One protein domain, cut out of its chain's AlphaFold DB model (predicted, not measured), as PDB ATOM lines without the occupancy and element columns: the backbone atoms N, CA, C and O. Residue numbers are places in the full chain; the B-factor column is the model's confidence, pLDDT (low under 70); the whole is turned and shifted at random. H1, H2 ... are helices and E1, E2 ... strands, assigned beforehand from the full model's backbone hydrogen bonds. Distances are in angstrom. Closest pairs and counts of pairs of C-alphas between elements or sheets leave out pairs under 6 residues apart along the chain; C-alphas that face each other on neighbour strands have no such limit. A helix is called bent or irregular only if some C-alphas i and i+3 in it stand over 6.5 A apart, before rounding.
ATOM      1  N   VAL A  10     528.266 209.935 850.409       92.94
ATOM      2  CA  VAL A  10     529.293 208.949 850.067       92.94
ATOM      3  C   VAL A  10     530.029 209.441 848.830       92.94
ATOM      4  O   VAL A  10     529.412 209.568 847.774       92.94
ATOM      5  N   ASN A  11     531.336 209.673 848.956       90.56
ATOM      6  CA  ASN A  11     532.192 210.077 847.842       90.56
ATOM      7  C   ASN A  11     533.091 208.889 847.460       90.56
ATOM      8  O   ASN A  11     534.117 208.654 848.111       90.56
ATOM      9  N   PRO A  12     532.691 208.070 846.472       89.94
ATOM     10  CA  PRO A  12     533.466 206.903 846.079       89.94
ATOM     11  C   PRO A  12     534.781 207.303 845.391       89.94
ATOM     12  O   PRO A  12     534.778 208.233 844.585       89.94
ATOM     13  N   PRO A  13     535.893 206.587 845.653       88.94
ATOM     14  CA  PRO A  13     537.026 206.569 844.730       88.94
ATOM     15  C   PRO A  13     536.667 205.741 843.481       88.94
ATOM     16  O   PRO A  13     535.562 205.207 843.377       88.94
ATOM     17  N   ASP A  14     537.616 205.547 842.565       91.25
ATOM     18  CA  ASP A  14     537.462 204.539 841.511       91.25
ATOM     19  C   ASP A  14     537.285 203.146 842.143       91.25
ATOM     20  O   ASP A  14     538.156 202.658 842.867       91.25
ATOM     21  N   VAL A  15     536.148 202.495 841.882       93.25
ATOM     22  CA  VAL A  15     535.819 201.147 842.378       93.25
ATOM     23  C   VAL A  15     535.726 200.188 841.195       93.25
ATOM     24  O   VAL A  15     535.047 200.483 840.212       93.25
ATOM     25  N   ALA A  16     536.358 199.014 841.305       94.75
ATOM     26  CA  ALA A  16     536.367 197.957 840.292       94.75
ATOM     27  C   ALA A  16     534.969 197.342 840.099       94.75
ATOM     28  O   ALA A  16     534.644 196.282 840.636       94.75
ATOM     29  N   THR A  17     534.123 198.048 839.361       95.31
ATOM     30  CA  THR A  17     532.753 197.667 839.019       95.31
ATOM     31  C   THR A  17     532.628 197.493 837.505       95.31
ATOM     32  O   THR A  17     533.396 198.107 836.763       95.31
ATOM     33  N   PRO A  18     531.623 196.745 837.011       96.50
ATOM     34  CA  PRO A  18     531.338 196.700 835.576       96.50
ATOM     35  C   PRO A  18     531.089 198.092 834.969       96.50
ATOM     36  O   PRO A  18     531.428 198.335 833.816       96.50
ATOM     37  N   GLY A  19     530.540 199.027 835.757       94.81
ATOM     38  CA  GLY A  19     530.345 200.417 835.336       94.81
ATOM     39  C   GLY A  19     531.661 201.160 835.104       94.81
ATOM     40  O   GLY A  19     531.788 201.853 834.102       94.81
ATOM     41  N   TYR A  20     532.658 200.959 835.971       93.38
ATOM     42  CA  TYR A  20     533.997 201.534 835.800       93.38
ATOM     43  C   TYR A  20     534.693 201.010 834.533       93.38
ATOM     44  O   TYR A  20     535.336 201.770 833.807       93.38
ATOM     45  N   GLU A  21     534.542 199.718 834.227       94.56
ATOM     46  CA  GLU A  21     535.067 199.131 832.986       94.56
ATOM     47  C   GLU A  21     534.407 199.727 831.738       94.56
ATOM     48  O   GLU A  21     535.094 200.017 830.760       94.56
ATOM     49  N   GLU A  22     533.087 199.929 831.766       96.56
ATOM     50  CA  GLU A  22     532.343 200.524 830.653       96.56
ATOM     51  C   GLU A  22     532.691 202.005 830.455       96.56
ATOM     52  O   GLU A  22     532.972 202.434 829.336       96.56
ATOM     53  N   GLU A  23     532.742 202.778 831.542       93.69
ATOM     54  CA  GLU A  23     533.110 204.196 831.533       93.69
ATOM     55  C   GLU A  23     534.483 204.409 830.879       93.69
ATOM     56  O   GLU A  23     534.640 205.264 830.004       93.69
ATOM     57  N   ASN A  24     535.472 203.579 831.222       94.25
ATOM     58  CA  ASN A  24     536.836 203.695 830.702       94.25
ATOM     59  C   ASN A  24     536.971 203.443 829.194       94.25
ATOM     60  O   ASN A  24     537.991 203.816 828.620       94.25
ATOM     61  N   LYS A  25     535.967 202.855 828.529       96.12
ATOM     62  CA  LYS A  25     535.977 202.688 827.062       96.12
ATOM     63  C   LYS A  25     535.788 204.009 826.321       96.12
ATOM     64  O   LYS A  25     536.222 204.132 825.180       96.12
ATOM     65  N   THR A  26     535.107 204.966 826.949       96.19
ATOM     66  CA  THR A  26     534.734 206.252 826.334       96.19
ATOM     67  C   THR A  26     535.271 207.465 827.093       96.19
ATOM     68  O   THR A  26     535.173 208.586 826.595       96.19
ATOM     69  N   LYS A  27     535.858 207.247 828.277       94.94
ATOM     70  CA  LYS A  27     536.523 208.268 829.087       94.94
ATOM     71  C   LYS A  27     537.560 209.020 828.256       94.94
ATOM     72  O   LYS A  27     538.374 208.422 827.553       94.94
ATOM     73  N   SER A  28     537.521 210.344 828.345       95.06
ATOM     74  CA  SER A  28     538.444 211.202 827.616       95.06
ATOM     75  C   SER A  28     539.890 211.032 828.108       95.06
ATOM     76  O   SER A  28     540.112 210.623 829.258       95.06
ATOM     77  N   PRO A  29     540.895 211.344 827.269       94.69
ATOM     78  CA  PRO A  29     542.298 211.185 827.640       94.69
ATOM     79  C   PRO A  29     542.679 211.956 828.910       94.69
ATOM     80  O   PRO A  29     543.479 211.467 829.707       94.69
ATOM     81  N   GLU A  30     542.100 213.139 829.139       94.75
ATOM     82  CA  GLU A  30     542.353 213.935 830.342       94.75
ATOM     83  C   GLU A  30     541.824 213.281 831.607       94.75
ATOM     84  O   GLU A  30     542.542 213.250 832.604       94.75
ATOM     85  N   CYS A  31     540.631 212.694 831.561       93.69
ATOM     86  CA  CYS A  31     540.074 211.970 832.695       93.69
ATOM     87  C   CYS A  31     540.878 210.697 832.986       93.69
ATOM     88  O   CYS A  31     541.139 210.410 834.149       93.69
ATOM     89  N   LEU A  32     541.335 209.967 831.958       93.19
ATOM     90  CA  LEU A  32     542.194 208.787 832.137       93.19
ATOM     91  C   LEU A  32     543.516 209.137 832.838       93.19
ATOM     92  O   LEU A  32     543.901 208.477 833.799       93.19
ATOM     93  N   GLU A  33     544.200 210.188 832.383       93.00
ATOM     94  CA  GLU A  33     545.482 210.613 832.960       93.00
ATOM     95  C   GLU A  33     545.317 211.241 834.352       93.00
ATOM     96  O   GLU A  33     546.185 211.067 835.206       93.00
ATOM     97  N   ILE A  34     544.203 211.936 834.607       92.75
ATOM     98  CA  ILE A  34     543.850 212.438 835.942       92.75
ATOM     99  C   ILE A  34     543.583 211.275 836.904       92.75
ATOM    100  O   ILE A  34     544.175 211.253 837.978       92.75
ATOM    101  N   CYS A  35     542.764 210.289 836.525       89.19
ATOM    102  CA  CYS A  35     542.504 209.101 837.349       89.19
ATOM    103  C   CYS A  35     543.785 208.287 837.610       89.19
ATOM    104  O   CYS A  35     543.968 207.732 838.690       89.19
ATOM    105  N   ALA A  36     544.710 208.243 836.646       87.69
ATOM    106  CA  ALA A  36     546.011 207.597 836.823       87.69
ATOM    107  C   ALA A  36     546.965 208.383 837.747       87.69
ATOM    108  O   ALA A  36     547.971 207.832 838.215       87.69
ATOM    109  N   MET A  37     546.682 209.663 838.019       81.94
ATOM    110  CA  MET A  37     547.519 210.532 838.840       81.94
ATOM    111  C   MET A  37     547.388 210.149 840.318       81.94
ATOM    112  O   MET A  37     546.461 210.540 841.014       81.94
ATOM    113  N   GLY A  38     548.339 209.335 840.775       72.06
ATOM    114  CA  GLY A  38     548.334 208.701 842.099       72.06
ATOM    115  C   GLY A  38     548.718 207.222 842.048       72.06
ATOM    116  O   GLY A  38     549.070 206.643 843.072       72.06
ATOM    117  N   GLY A  39     548.706 206.609 840.853       69.50
ATOM    118  CA  GLY A  39     549.130 205.221 840.643       69.50
ATOM    119  C   GLY A  39     548.267 204.189 841.373       69.50
ATOM    120  O   GLY A  39     548.699 203.051 841.560       69.50
ATOM    121  N   MET A  40     547.071 204.581 841.820       71.81
ATOM    122  CA  MET A  40     546.186 203.707 842.574       71.81
ATOM    123  C   MET A  40     545.399 202.803 841.637       71.81
ATOM    124  O   MET A  40     544.858 203.231 840.618       71.81
ATOM    125  N   THR A  41     545.328 201.526 841.995       83.56
ATOM    126  CA  THR A  41     544.422 200.593 841.339       83.56
ATOM    127  C   THR A  41     542.992 200.827 841.829       83.56
ATOM    128  O   THR A  41     542.801 201.220 842.985       83.56
ATOM    129  N   PRO A  42     541.976 200.556 840.987       90.25
ATOM    130  CA  PRO A  42     540.585 200.660 841.403       90.25
ATOM    131  C   PRO A  42     540.325 199.831 842.662       90.25
ATOM    132  O   PRO A  42     540.742 198.672 842.778       90.25
ATOM    133  N   MET A  43     539.622 200.426 843.617       91.69
ATOM    134  CA  MET A  43     539.303 199.807 844.894       91.69
ATOM    135  C   MET A  43     538.395 198.590 844.695       91.69
ATOM    136  O   MET A  43     537.484 198.590 843.868       91.69
ATOM    137  N   LYS A  44     538.591 197.541 845.501       94.44
ATOM    138  CA  LYS A  44     537.687 196.383 845.502       94.44
ATOM    139  C   LYS A  44     536.293 196.791 846.011       94.44
ATOM    140  O   LYS A  44     536.219 197.403 847.080       94.44
ATOM    141  N   PRO A  45     535.194 196.365 845.357       95.44
ATOM    142  CA  PRO A  45     533.835 196.681 845.800       95.44
ATOM    143  C   PRO A  45     533.540 196.292 847.250       95.44
ATOM    144  O   PRO A  45     532.873 197.032 847.963       95.44
ATOM    145  N   SER A  46     534.077 195.161 847.718       95.12
ATOM    146  CA  SER A  46     533.892 194.703 849.100       95.12
ATOM    147  C   SER A  46     534.568 195.609 850.131       95.12
ATOM    148  O   SER A  46     533.988 195.872 851.179       95.12
ATOM    149  N   ALA A  47     535.766 196.122 849.830       92.94
ATOM    150  CA  ALA A  47     536.459 197.080 850.691       92.94
ATOM    151  C   ALA A  47     535.730 198.428 850.730       92.94
ATOM    152  O   ALA A  47     535.563 199.003 851.804       92.94
ATOM    153  N   PHE A  48     535.235 198.891 849.579       94.19
ATOM    154  CA  PHE A  48     534.418 200.098 849.509       94.19
ATOM    155  C   PHE A  48     533.125 199.955 850.330       94.19
ATOM    156  O   PHE A  48     532.833 200.799 851.176       94.19
ATOM    157  N   ALA A  49     532.397 198.845 850.159       95.06
ATOM    158  CA  ALA A  49     531.175 198.561 850.908       95.06
ATOM    159  C   ALA A  49     531.414 198.504 852.427       95.06
ATOM    160  O   ALA A  49     530.626 199.062 853.188       95.06
ATOM    161  N   ALA A  50     532.516 197.894 852.874       95.00
ATOM    162  CA  ALA A  50     532.883 197.868 854.290       95.00
ATOM    163  C   ALA A  50     533.126 199.280 854.855       95.00
ATOM    164  O   ALA A  50     532.659 199.587 855.949       95.00
ATOM    165  N   GLY A  51     533.788 200.159 854.092       93.25
ATOM    166  CA  GLY A  51     533.976 201.563 854.476       93.25
ATOM    167  C   GLY A  51     532.654 202.327 854.596       93.25
ATOM    168  O   GLY A  51     532.463 203.092 855.541       93.25
ATOM    169  N   VAL A  52     531.701 202.068 853.695       94.75
ATOM    170  CA  VAL A  52     530.353 202.657 853.768       94.75
ATOM    171  C   VAL A  52     529.587 202.173 854.999       94.75
ATOM    172  O   VAL A  52     528.991 202.989 855.704       94.75
ATOM    173  N   LEU A  53     529.635 200.874 855.302       95.62
ATOM    174  CA  LEU A  53     529.010 200.309 856.504       95.62
ATOM    175  C   LEU A  53     529.602 200.908 857.784       95.62
ATOM    176  O   LEU A  53     528.852 201.321 858.665       95.62
ATOM    177  N   GLN A  54     530.926 201.062 857.846       93.62
ATOM    178  CA  GLN A  54     531.589 201.725 858.968       93.62
ATOM    179  C   GLN A  54     531.146 203.192 859.120       93.62
ATOM    180  O   GLN A  54     530.979 203.681 860.238       93.62
ATOM    181  N   GLY A  55     530.924 203.903 858.009       91.62
ATOM    182  CA  GLY A  55     530.345 205.249 858.015       91.62
ATOM    183  C   GLY A  55     528.947 205.289 858.641       91.62
ATOM    184  O   GLY A  55     528.673 206.149 859.480       91.62
ATOM    185  N   ILE A  56     528.100 204.306 858.304       92.25
ATOM    186  CA  ILE A  56     526.763 204.134 858.890       92.25
ATOM    187  C   ILE A  56     526.842 203.884 860.397       92.25
ATOM    188  O   ILE A  56     526.146 204.565 861.152       92.25
ATOM    189  N   GLU A  57     527.693 202.959 860.837       92.44
ATOM    190  CA  GLU A  57     527.867 202.608 862.254       92.44
ATOM    191  C   GLU A  57     528.374 203.789 863.092       92.44
ATOM    192  O   GLU A  57     527.888 204.029 864.198       92.44
ATOM    193  N   ASN A  58     529.302 204.575 862.541       89.12
ATOM    194  CA  ASN A  58     529.863 205.759 863.197       89.12
ATOM    195  C   ASN A  58     529.001 207.013 863.030       89.12
ATOM    196  O   ASN A  58     529.300 208.063 863.603       89.12
ATOM    197  N   TYR A  59     527.928 206.910 862.247       88.25
ATOM    198  CA  TYR A  59     527.070 208.013 861.858       88.25
ATOM    199  C   TYR A  59     527.822 209.225 861.272       88.25
ATOM    200  O   TYR A  59     527.502 210.384 861.590       88.25
ATOM    201  N   SER A  60     528.819 208.946 860.437       88.25
ATOM    202  CA  SER A  60     529.631 209.945 859.744       88.25
ATOM    203  C   SER A  60     528.811 210.655 858.675       88.25
ATOM    204  O   SER A  60     528.136 210.000 857.895       88.25
ATOM    205  N   PHE A  61     528.872 211.987 858.599       89.25
ATOM    206  CA  PHE A  61     528.186 212.712 857.525       89.25
ATOM    207  C   PHE A  61     528.893 212.532 856.174       89.25
ATOM    208  O   PHE A  61     528.243 212.195 855.194       89.25
ATOM    209  N   GLN A  62     530.213 212.713 856.128       90.06
ATOM    210  CA  GLN A  62     531.024 212.425 854.943       90.06
ATOM    211  C   GLN A  62     531.610 211.014 855.049       90.06
ATOM    212  O   GLN A  62     532.303 210.700 856.021       90.06
ATOM    213  N   VAL A  63     531.370 210.180 854.042       91.44
ATOM    214  CA  VAL A  63     531.963 208.845 853.922       91.44
ATOM    215  C   VAL A  63     532.935 208.853 852.756       91.44
ATOM    216  O   VAL A  63     532.537 208.869 851.591       91.44
ATOM    217  N   ASN A  64     534.218 208.808 853.096       89.56
ATOM    218  CA  ASN A  64     535.316 208.748 852.145       89.56
ATOM    219  C   ASN A  64     536.163 207.524 852.472       89.56
ATOM    220  O   ASN A  64     536.452 207.256 853.639       89.56
ATOM    221  N   VAL A  65     536.547 206.765 851.450       86.56
ATOM    222  CA  VAL A  65     537.315 205.529 851.631       86.56
ATOM    223  C   VAL A  65     538.669 205.692 850.954       86.56
ATOM    224  O   VAL A  65     538.750 206.090 849.797       86.56
ATOM    225  N   GLY A  66     539.739 205.371 851.681       84.69
ATOM    226  CA  GLY A  66     541.112 205.549 851.211       84.69
ATOM    227  C   GLY A  66     541.720 206.902 851.589       84.69
ATOM    228  O   GLY A  66     541.072 207.767 852.180       84.69
ATOM    229  N   PHE A  67     543.010 207.055 851.297       83.69
ATOM    230  CA  PHE A  67     543.771 208.246 851.671       83.69
ATOM    231  C   PHE A  67     543.303 209.484 850.899       83.69
ATOM    232  O   PHE A  67     542.946 210.481 851.520       83.69
ATOM    233  N   ASP A  68     543.215 209.386 849.572       83.75
ATOM    234  CA  ASP A  68     542.832 210.502 848.701       83.75
ATOM    235  C   ASP A  68     541.426 211.024 849.010       83.75
ATOM    236  O   ASP A  68     541.217 212.232 849.092       83.75
ATOM    237  N   GLY A  69     540.479 210.120 849.279       86.44
ATOM    238  CA  GLY A  69     539.127 210.492 849.691       86.44
ATOM    239  C   GLY A  69     539.115 211.262 851.015       86.44
ATOM    240  O   GLY A  69     538.466 212.298 851.123       86.44
ATOM    241  N   ASN A  70     539.861 210.795 852.022       87.25
ATOM    242  CA  ASN A  70     539.965 211.493 853.308       87.25
ATOM    243  C   ASN A  70     540.690 212.840 853.186       87.25
ATOM    244  O   ASN A  70     540.303 213.812 853.833       87.25
ATOM    245  N   PHE A  71     541.723 212.915 852.346       89.12
ATOM    246  CA  PHE A  71     542.415 214.161 852.032       89.12
ATOM    247  C   PHE A  71     541.463 215.180 851.394       89.12
ATOM    248  O   PHE A  71     541.404 216.328 851.838       89.12
ATOM    249  N   LEU A  72     540.683 214.748 850.399       87.44
ATOM    250  CA  LEU A  72     539.709 215.601 849.725       87.44
ATOM    251  C   LEU A  72     538.628 216.083 850.695       87.44
ATOM    252  O   LEU A  72     538.336 217.274 850.716       87.44
ATOM    253  N   ALA A  73     538.117 215.192 851.549       88.88
ATOM    254  CA  ALA A  73     537.118 215.516 852.564       88.88
ATOM    255  C   ALA A  73     537.576 216.630 853.506       88.88
ATOM    256  O   ALA A  73     536.857 217.605 853.703       88.88
ATOM    257  N   MET A  74     538.803 216.533 854.031       88.31
ATOM    258  CA  MET A  74     539.379 217.602 854.851       88.31
ATOM    259  C   MET A  74     539.511 218.909 854.057       88.31
ATOM    260  O   MET A  74     539.287 219.992 854.597       88.31
ATOM    261  N   GLY A  75     539.868 218.823 852.773       90.25
ATOM    262  CA  GLY A  75     540.002 219.983 851.891       90.25
ATOM    263  C   GLY A  75     538.670 220.677 851.588       90.25
ATOM    264  O   GLY A  75     538.665 221.866 851.264       90.25
ATOM    265  N   THR A  76     537.550 219.958 851.712       89.44
ATOM    266  CA  THR A  76     536.191 220.437 851.410       89.44
ATOM    267  C   THR A  76     535.293 220.602 852.636       89.44
ATOM    268  O   THR A  76     534.140 220.993 852.475       89.44
ATOM    269  N   ALA A  77     535.807 220.394 853.852       89.44
ATOM    270  CA  ALA A  77     535.034 220.330 855.098       89.44
ATOM    271  C   ALA A  77     534.299 221.623 855.511       89.44
ATOM    272  O   ALA A  77     533.617 221.652 856.531       89.44
ATOM    273  N   GLY A  78     534.421 222.716 854.752       89.25
ATOM    274  CA  GLY A  78     534.036 224.065 855.179       89.25
ATOM    275  C   GLY A  78     532.611 224.210 855.724       89.25
ATOM    276  O   GLY A  78     532.407 225.023 856.617       89.25
ATOM    277  N   MET A  79     531.647 223.433 855.219       88.44
ATOM    278  CA  MET A  79     530.250 223.419 855.687       88.44
ATOM    279  C   MET A  79     529.792 222.035 856.164       88.44
ATOM    280  O   MET A  79     528.602 221.832 856.416       88.44
ATOM    281  N   ASP A  80     530.717 221.085 856.287       88.00
ATOM    282  CA  ASP A  80     530.380 219.731 856.696       88.00
ATOM    283  C   ASP A  80     530.055 219.694 858.202       88.00
ATOM    284  O   ASP A  80     530.771 220.278 859.020       88.00
ATOM    285  N   PRO A  81     528.973 219.007 858.617       88.25
ATOM    286  CA  PRO A  81     528.717 218.708 860.015       88.25
ATOM    287  C   PRO A  81     529.915 217.978 860.642       88.25
ATOM    288  O   PRO A  81     530.278 216.893 860.171       88.25
ATOM    289  N   PRO A  82     530.505 218.507 861.730       83.50
ATOM    290  CA  PRO A  82     531.678 217.898 862.330       83.50
ATOM    291  C   PRO A  82     531.315 216.544 862.937       83.50
ATOM    292  O   PRO A  82     530.453 216.437 863.813       83.50
ATOM    293  N   THR A  83     532.002 215.498 862.485       76.06
ATOM    294  CA  THR A  83     531.828 214.124 862.983       76.06
ATOM    295  C   THR A  83     532.485 213.921 864.350       76.06
ATOM    296  O   THR A  83     532.054 213.080 865.134       76.06
ATOM    297  N   SER A  84     533.506 214.723 864.669       83.75
ATOM    298  CA  SER A  84     534.226 214.701 865.941       83.75
ATOM    299  C   SER A  84     534.740 216.092 866.307       83.75
ATOM    300  O   SER A  84     535.196 216.846 865.450       83.75
ATOM    301  N   ARG A  85     534.731 216.419 867.607       88.75
ATOM    302  CA  ARG A  85     535.266 217.691 868.127       88.75
ATOM    303  C   ARG A  85     536.759 217.848 867.850       88.75
ATOM    304  O   ARG A  85     537.211 218.949 867.570       88.75
ATOM    305  N   TRP A  86     537.517 216.755 867.942       88.69
ATOM    306  CA  TRP A  86     538.953 216.773 867.663       88.69
ATOM    307  C   TRP A  86     539.223 217.015 866.178       88.69
ATOM    308  O   TRP A  86     540.059 217.840 865.825       88.69
ATOM    309  N   TRP A  87     538.456 216.345 865.318       85.50
ATOM    310  CA  TRP A  87     538.564 216.500 863.874       85.50
ATOM    311  C   TRP A  87     538.251 217.929 863.429       85.50
ATOM    312  O   TRP A  87     539.038 218.525 862.704       85.50
ATOM    313  N   PHE A  88     537.198 218.520 863.995       90.56
ATOM    314  CA  PHE A  88     536.853 219.923 863.784       90.56
ATOM    315  C   PHE A  88     538.005 220.881 864.135       90.56
ATOM    316  O   PHE A  88     538.294 221.815 863.391       90.56
ATOM    317  N   VAL A  89     538.706 220.645 865.251       92.38
ATOM    318  CA  VAL A  89     539.878 221.459 865.623       92.38
ATOM    319  C   VAL A  89     540.998 221.308 864.590       92.38
ATOM    320  O   VAL A  89     541.587 222.312 864.190       92.38
ATOM    321  N   CYS A  90     541.270 220.089 864.119       89.75
ATOM    322  CA  CYS A  90     542.245 219.860 863.050       89.75
ATOM    323  C   CYS A  90     541.853 220.576 861.748       89.75
ATOM    324  O   CYS A  90     542.706 221.220 861.143       89.75
ATOM    325  N   GLU A  91     540.585 220.515 861.339       91.38
ATOM    326  CA  GLU A  91     540.072 221.185 860.134       91.38
ATOM    327  C   GLU A  91     540.245 222.705 860.218       91.38
ATOM    328  O   GLU A  91     540.709 223.330 859.267       91.38
ATOM    329  N   VAL A  92     539.959 223.306 861.376       92.75
ATOM    330  CA  VAL A  92     540.128 224.752 861.584       92.75
ATOM    331  C   VAL A  92     541.606 225.156 861.580       92.75
ATOM    332  O   VAL A  92     541.969 226.138 860.934       92.75
ATOM    333  N   LEU A  93     542.470 224.417 862.286       93.75
ATOM    334  CA  LEU A  93     543.885 224.784 862.438       93.75
ATOM    335  C   LEU A  93     544.724 224.478 861.191       93.75
ATOM    336  O   LEU A  93     545.629 225.240 860.855       93.75
ATOM    337  N   LEU A  94     544.440 223.368 860.507       91.50
ATOM    338  CA  LEU A  94     545.210 222.899 859.351       91.50
ATOM    339  C   LEU A  94     544.562 223.277 858.016       91.50
ATOM    340  O   LEU A  94     545.234 223.217 856.985       91.50
ATOM    341  N   GLY A  95     543.294 223.703 858.010       92.31
ATOM    342  CA  GLY A  95     542.520 223.962 856.794       92.31
ATOM    343  C   GLY A  95     543.155 224.992 855.861       92.31
ATOM    344  O   GLY A  95     543.145 224.810 854.646       92.31
ATOM    345  N   GLY A  96     543.791 226.036 856.406       94.12
ATOM    346  CA  GLY A  96     544.512 227.029 855.601       94.12
ATOM    347  C   GLY A  96     545.695 226.428 854.832       94.12
ATOM    348  O   GLY A  96     545.836 226.659 853.632       94.12
ATOM    349  N   LEU A  97     546.513 225.605 855.499       94.19
ATOM    350  CA  LEU A  97     547.619 224.892 854.854       94.19
ATOM    351  C   LEU A  97     547.085 223.877 853.841       94.19
ATOM    352  O   LEU A  97     547.556 223.824 852.705       94.19
ATOM    353  N   LEU A  98     546.068 223.112 854.230       94.12
ATOM    354  CA  LEU A  98     545.452 222.116 853.369       94.12
ATOM    355  C   LEU A  98     544.889 222.742 852.088       94.12
ATOM    356  O   LEU A  98     545.093 222.212 851.001       94.12
ATOM    357  N   ARG A  99     544.290 223.934 852.185       94.56
ATOM    358  CA  ARG A  99     543.801 224.696 851.033       94.56
ATOM    359  C   ARG A  99     544.906 225.052 850.036       94.56
ATOM    360  O   ARG A  99     544.628 225.082 848.832       94.56
ATOM    361  N   LEU A 100     546.126 225.321 850.507       95.88
ATOM    362  CA  LEU A 100     547.292 225.548 849.645       95.88
ATOM    363  C   LEU A 100     547.737 224.248 848.969       95.88
ATOM    364  O   LEU A 100     547.982 224.249 847.764       95.88
ATOM    365  N   VAL A 101     547.762 223.129 849.701       94.44
ATOM    366  CA  VAL A 101     548.073 221.807 849.126       94.44
ATOM    367  C   VAL A 101     547.053 221.436 848.046       94.44
ATOM    368  O   VAL A 101     547.441 221.074 846.937       94.44
ATOM    369  N   CYS A 102     545.754 221.619 848.306       94.69
ATOM    370  CA  CYS A 102     544.703 221.410 847.309       94.69
ATOM    371  C   CYS A 102     544.865 222.335 846.091       94.69
ATOM    372  O   CYS A 102     544.605 221.909 844.969       94.69
ATOM    373  N   ALA A 103     545.332 223.579 846.268       95.69
ATOM    374  CA  ALA A 103     545.605 224.479 845.143       95.69
ATOM    375  C   ALA A 103     546.728 223.948 844.238       95.69
ATOM    376  O   ALA A 103     546.596 223.984 843.015       95.69
ATOM    377  N   VAL A 104     547.805 223.419 844.832       95.06
ATOM    378  CA  VAL A 104     548.887 222.756 844.089       95.06
ATOM    379  C   VAL A 104     548.352 221.519 843.374       95.06
ATOM    380  O   VAL A 104     548.603 221.352 842.183       95.06
ATOM    381  N   TYR A 105     547.557 220.696 844.056       92.56
ATOM    382  CA  TYR A 105     546.938 219.508 843.469       92.56
ATOM    383  C   TYR A 105     546.083 219.861 842.241       92.56
ATOM    384  O   TYR A 105     546.275 219.294 841.167       92.56
ATOM    385  N   VAL A 106     545.219 220.874 842.342       94.38
ATOM    386  CA  VAL A 106     544.415 221.387 841.216       94.38
ATOM    387  C   VAL A 106     545.296 221.951 840.095       94.38
ATOM    388  O   VAL A 106     545.034 221.713 838.915       94.38
ATOM    389  N   TYR A 107     546.378 222.657 840.425       96.19
ATOM    390  CA  TYR A 107     547.329 223.146 839.424       96.19
ATOM    391  C   TYR A 107     547.971 222.003 838.618       96.19
ATOM    392  O   TYR A 107     548.114 222.127 837.395       96.19
ATOM    393  N   LEU A 108     548.308 220.886 839.274       94.94
ATOM    394  CA  LEU A 108     548.831 219.685 838.616       94.94
ATOM    395  C   LEU A 108     547.798 219.068 837.661       94.94
ATOM    396  O   LEU A 108     548.150 218.761 836.522       94.94
ATOM    397  N   HIS A 109     546.524 218.985 838.065       94.62
ATOM    398  CA  HIS A 109     545.429 218.521 837.197       94.62
ATOM    399  C   HIS A 109     545.306 219.368 835.935       94.62
ATOM    400  O   HIS A 109     545.313 218.844 834.821       94.62
ATOM    401  N   TYR A 110     545.281 220.695 836.079       95.88
ATOM    402  CA  TYR A 110     545.260 221.577 834.914       95.88
ATOM    403  C   TYR A 110     546.517 221.431 834.045       95.88
ATOM    404  O   TYR A 110     546.459 221.653 832.836       95.88
ATOM    405  N   GLY A 111     547.656 221.046 834.626       95.75
ATOM    406  CA  GLY A 111     548.862 220.687 833.880       95.75
ATOM    407  C   GLY A 111     548.656 219.486 832.954       95.75
ATOM    408  O   GLY A 111     549.070 219.546 831.794       95.75
ATOM    409  N   ILE A 112     547.975 218.440 833.435       95.50
ATOM    410  CA  ILE A 112     547.603 217.255 832.642       95.50
ATOM    411  C   ILE A 112     546.696 217.667 831.479       95.50
ATOM    412  O   ILE A 112     547.018 217.382 830.323       95.50
ATOM    413  N   VAL A 113     545.635 218.427 831.764       95.44
ATOM    414  CA  VAL A 113     544.689 218.916 830.745       95.44
ATOM    415  C   VAL A 113     545.410 219.728 829.662       95.44
ATOM    416  O   VAL A 113     545.297 219.429 828.474       95.44
ATOM    417  N   ARG A 114     546.240 220.708 830.051       95.25
ATOM    418  CA  ARG A 114     547.018 221.525 829.097       95.25
ATOM    419  C   ARG A 114     547.951 220.681 828.227       95.25
ATOM    420  O   ARG A 114     548.101 220.962 827.038       95.25
ATOM    421  N   LYS A 115     548.596 219.661 828.805       94.81
ATOM    422  CA  LYS A 115     549.494 218.751 828.077       94.81
ATOM    423  C   LYS A 115     548.740 217.977 826.997       94.81
ATOM    424  O   LYS A 115     549.284 217.803 825.909       94.81
ATOM    425  N   ILE A 116     547.524 217.526 827.288       94.94
ATOM    426  CA  ILE A 116     546.684 216.756 826.361       94.94
ATOM    427  C   ILE A 116     546.128 217.658 825.264       94.94
ATOM    428  O   ILE A 116     546.371 217.387 824.092       94.94
ATOM    429  N   HIS A 117     545.545 218.804 825.620       93.75
ATOM    430  CA  HIS A 117     545.049 219.771 824.634       93.75
ATOM    431  C   HIS A 117     546.144 220.214 823.653       93.75
ATOM    432  O   HIS A 117     545.910 220.288 822.448       93.75
ATOM    433  N   ARG A 118     547.377 220.431 824.139       93.75
ATOM    434  CA  ARG A 118     548.527 220.738 823.272       93.75
ATOM    435  C   ARG A 118     548.844 219.604 822.294       93.75
ATOM    436  O   ARG A 118     549.244 219.889 821.170       93.75
ATOM    437  N   LYS A 119     548.726 218.339 822.712       93.06
ATOM    438  CA  LYS A 119     548.944 217.178 821.829       93.06
ATOM    439  C   LYS A 119     547.859 217.069 820.757       93.06
ATOM    440  O   LYS A 119     548.171 216.682 819.640       93.06
ATOM    441  N   GLU A 120     546.628 217.435 821.092       92.25
ATOM    442  CA  GLU A 120     545.464 217.356 820.200       92.25
ATOM    443  C   GLU A 120     545.267 218.612 819.335       92.25
ATOM    444  O   GLU A 120     544.375 218.654 818.494       92.25
ATOM    445  N   GLY A 121     546.100 219.643 819.514       89.12
ATOM    446  CA  GLY A 121     545.982 220.903 818.774       89.12
ATOM    447  C   GLY A 121     544.787 221.764 819.197       89.12
ATOM    448  O   GLY A 121     544.416 222.691 818.479       89.12
TER     449      GLY A 121
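What this domain is: This is residues 10 to 121 of the 125 residues of the protein "Hypothetical protein" of Neobodo designis (UniProt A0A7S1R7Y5). One long bent helix, H5, runs along one side of an open, loosely joined arrangement, and two shorter helices, H2 and H4, touch its long arm H5b at two separate places. H1 and H3 lie farther out, beyond H2 and H4, and touch no helix, while the short strand E1 lies between H3 and H4 and pairs with the first printed residues. The printed part has 112 residues with five named helices and one named strand, in the order H1, H2, H3, E1, H4, H5, and its class is mostly helix. It is only just loose, close to compact, with a radius of gyration of the C-alphas of 16.3 A, and the C-alphas span 50 by 34 by 20 A along their three main axes.

Where its parts are: H1 is residues 18 to 23, 8.7 A from first to last C-alpha, and begins with C-alpha 18 at (531.338, 196.700, 835.576). H2 is residues 29 to 36, 10.5 A long. H3 is residues 45 to 58, 20.0 A long. E1 is residues 62 to 64, 6.3 A long. H4 is residues 67 to 79, 20.7 A long, and is irregular, with C-alphas 75 and 78 at 7.9 A. H5, residues 85 to 120, was assigned as one helix by its hydrogen bonds but is bent, with C-alphas 93 and 96 at 7.2 A. Its arm H5a is residues 85 to 93, 12.5 A long; its arm H5b is residues 96 to 120, 36.7 A long, and ends with C-alpha 120 at (545.464, 217.356, 820.200).

How they stand to each other: Residues 10 to 11 pair in parallel with residues 63 to 64 of E1, which pairs with no named strand. H1 is apart from H2, and H2 is apart from H3. H2 touches H5b, through residues 109 to 116 of that arm alone, at a steep tilt of 40 degrees, opposite ways; the closest C-alphas are those of Glu 30 and Val 113, 5.5 A apart. The closest C-alphas of H3 and E1 are those of Gly 55 and Val 63, 5.7 A apart, and those of E1 and H4 are Asn 64 and Asn 70, 5.5 A apart. H4, with residues 74 to 75 alone, touches residues 98 to 102 of H5b at a steep tilt of 64 degrees, opposite ways; the closest C-alphas, those of Gly 75 and Leu 98, are 6.0 A apart. H4 and H5a are close but not clearly touching and about perpendicular at 84 degrees, with C-alphas 74 and 91 closest at 6.4 A. The arms H5a and H5b stand at a steep tilt of 66 degrees. Every O i to N i+4 pair is within hydrogen-bond range in H1, H2, H3, H5a and H5b; in H4, 7 of 9 are.

The domain as a whole: The two C-alphas farthest apart, those of Arg 85 and Gly 121, are 50.6 A apart. The printed part has no cut and no long link. The mean pLDDT of the printed part is 91.2, and residue 39 alone is under 70.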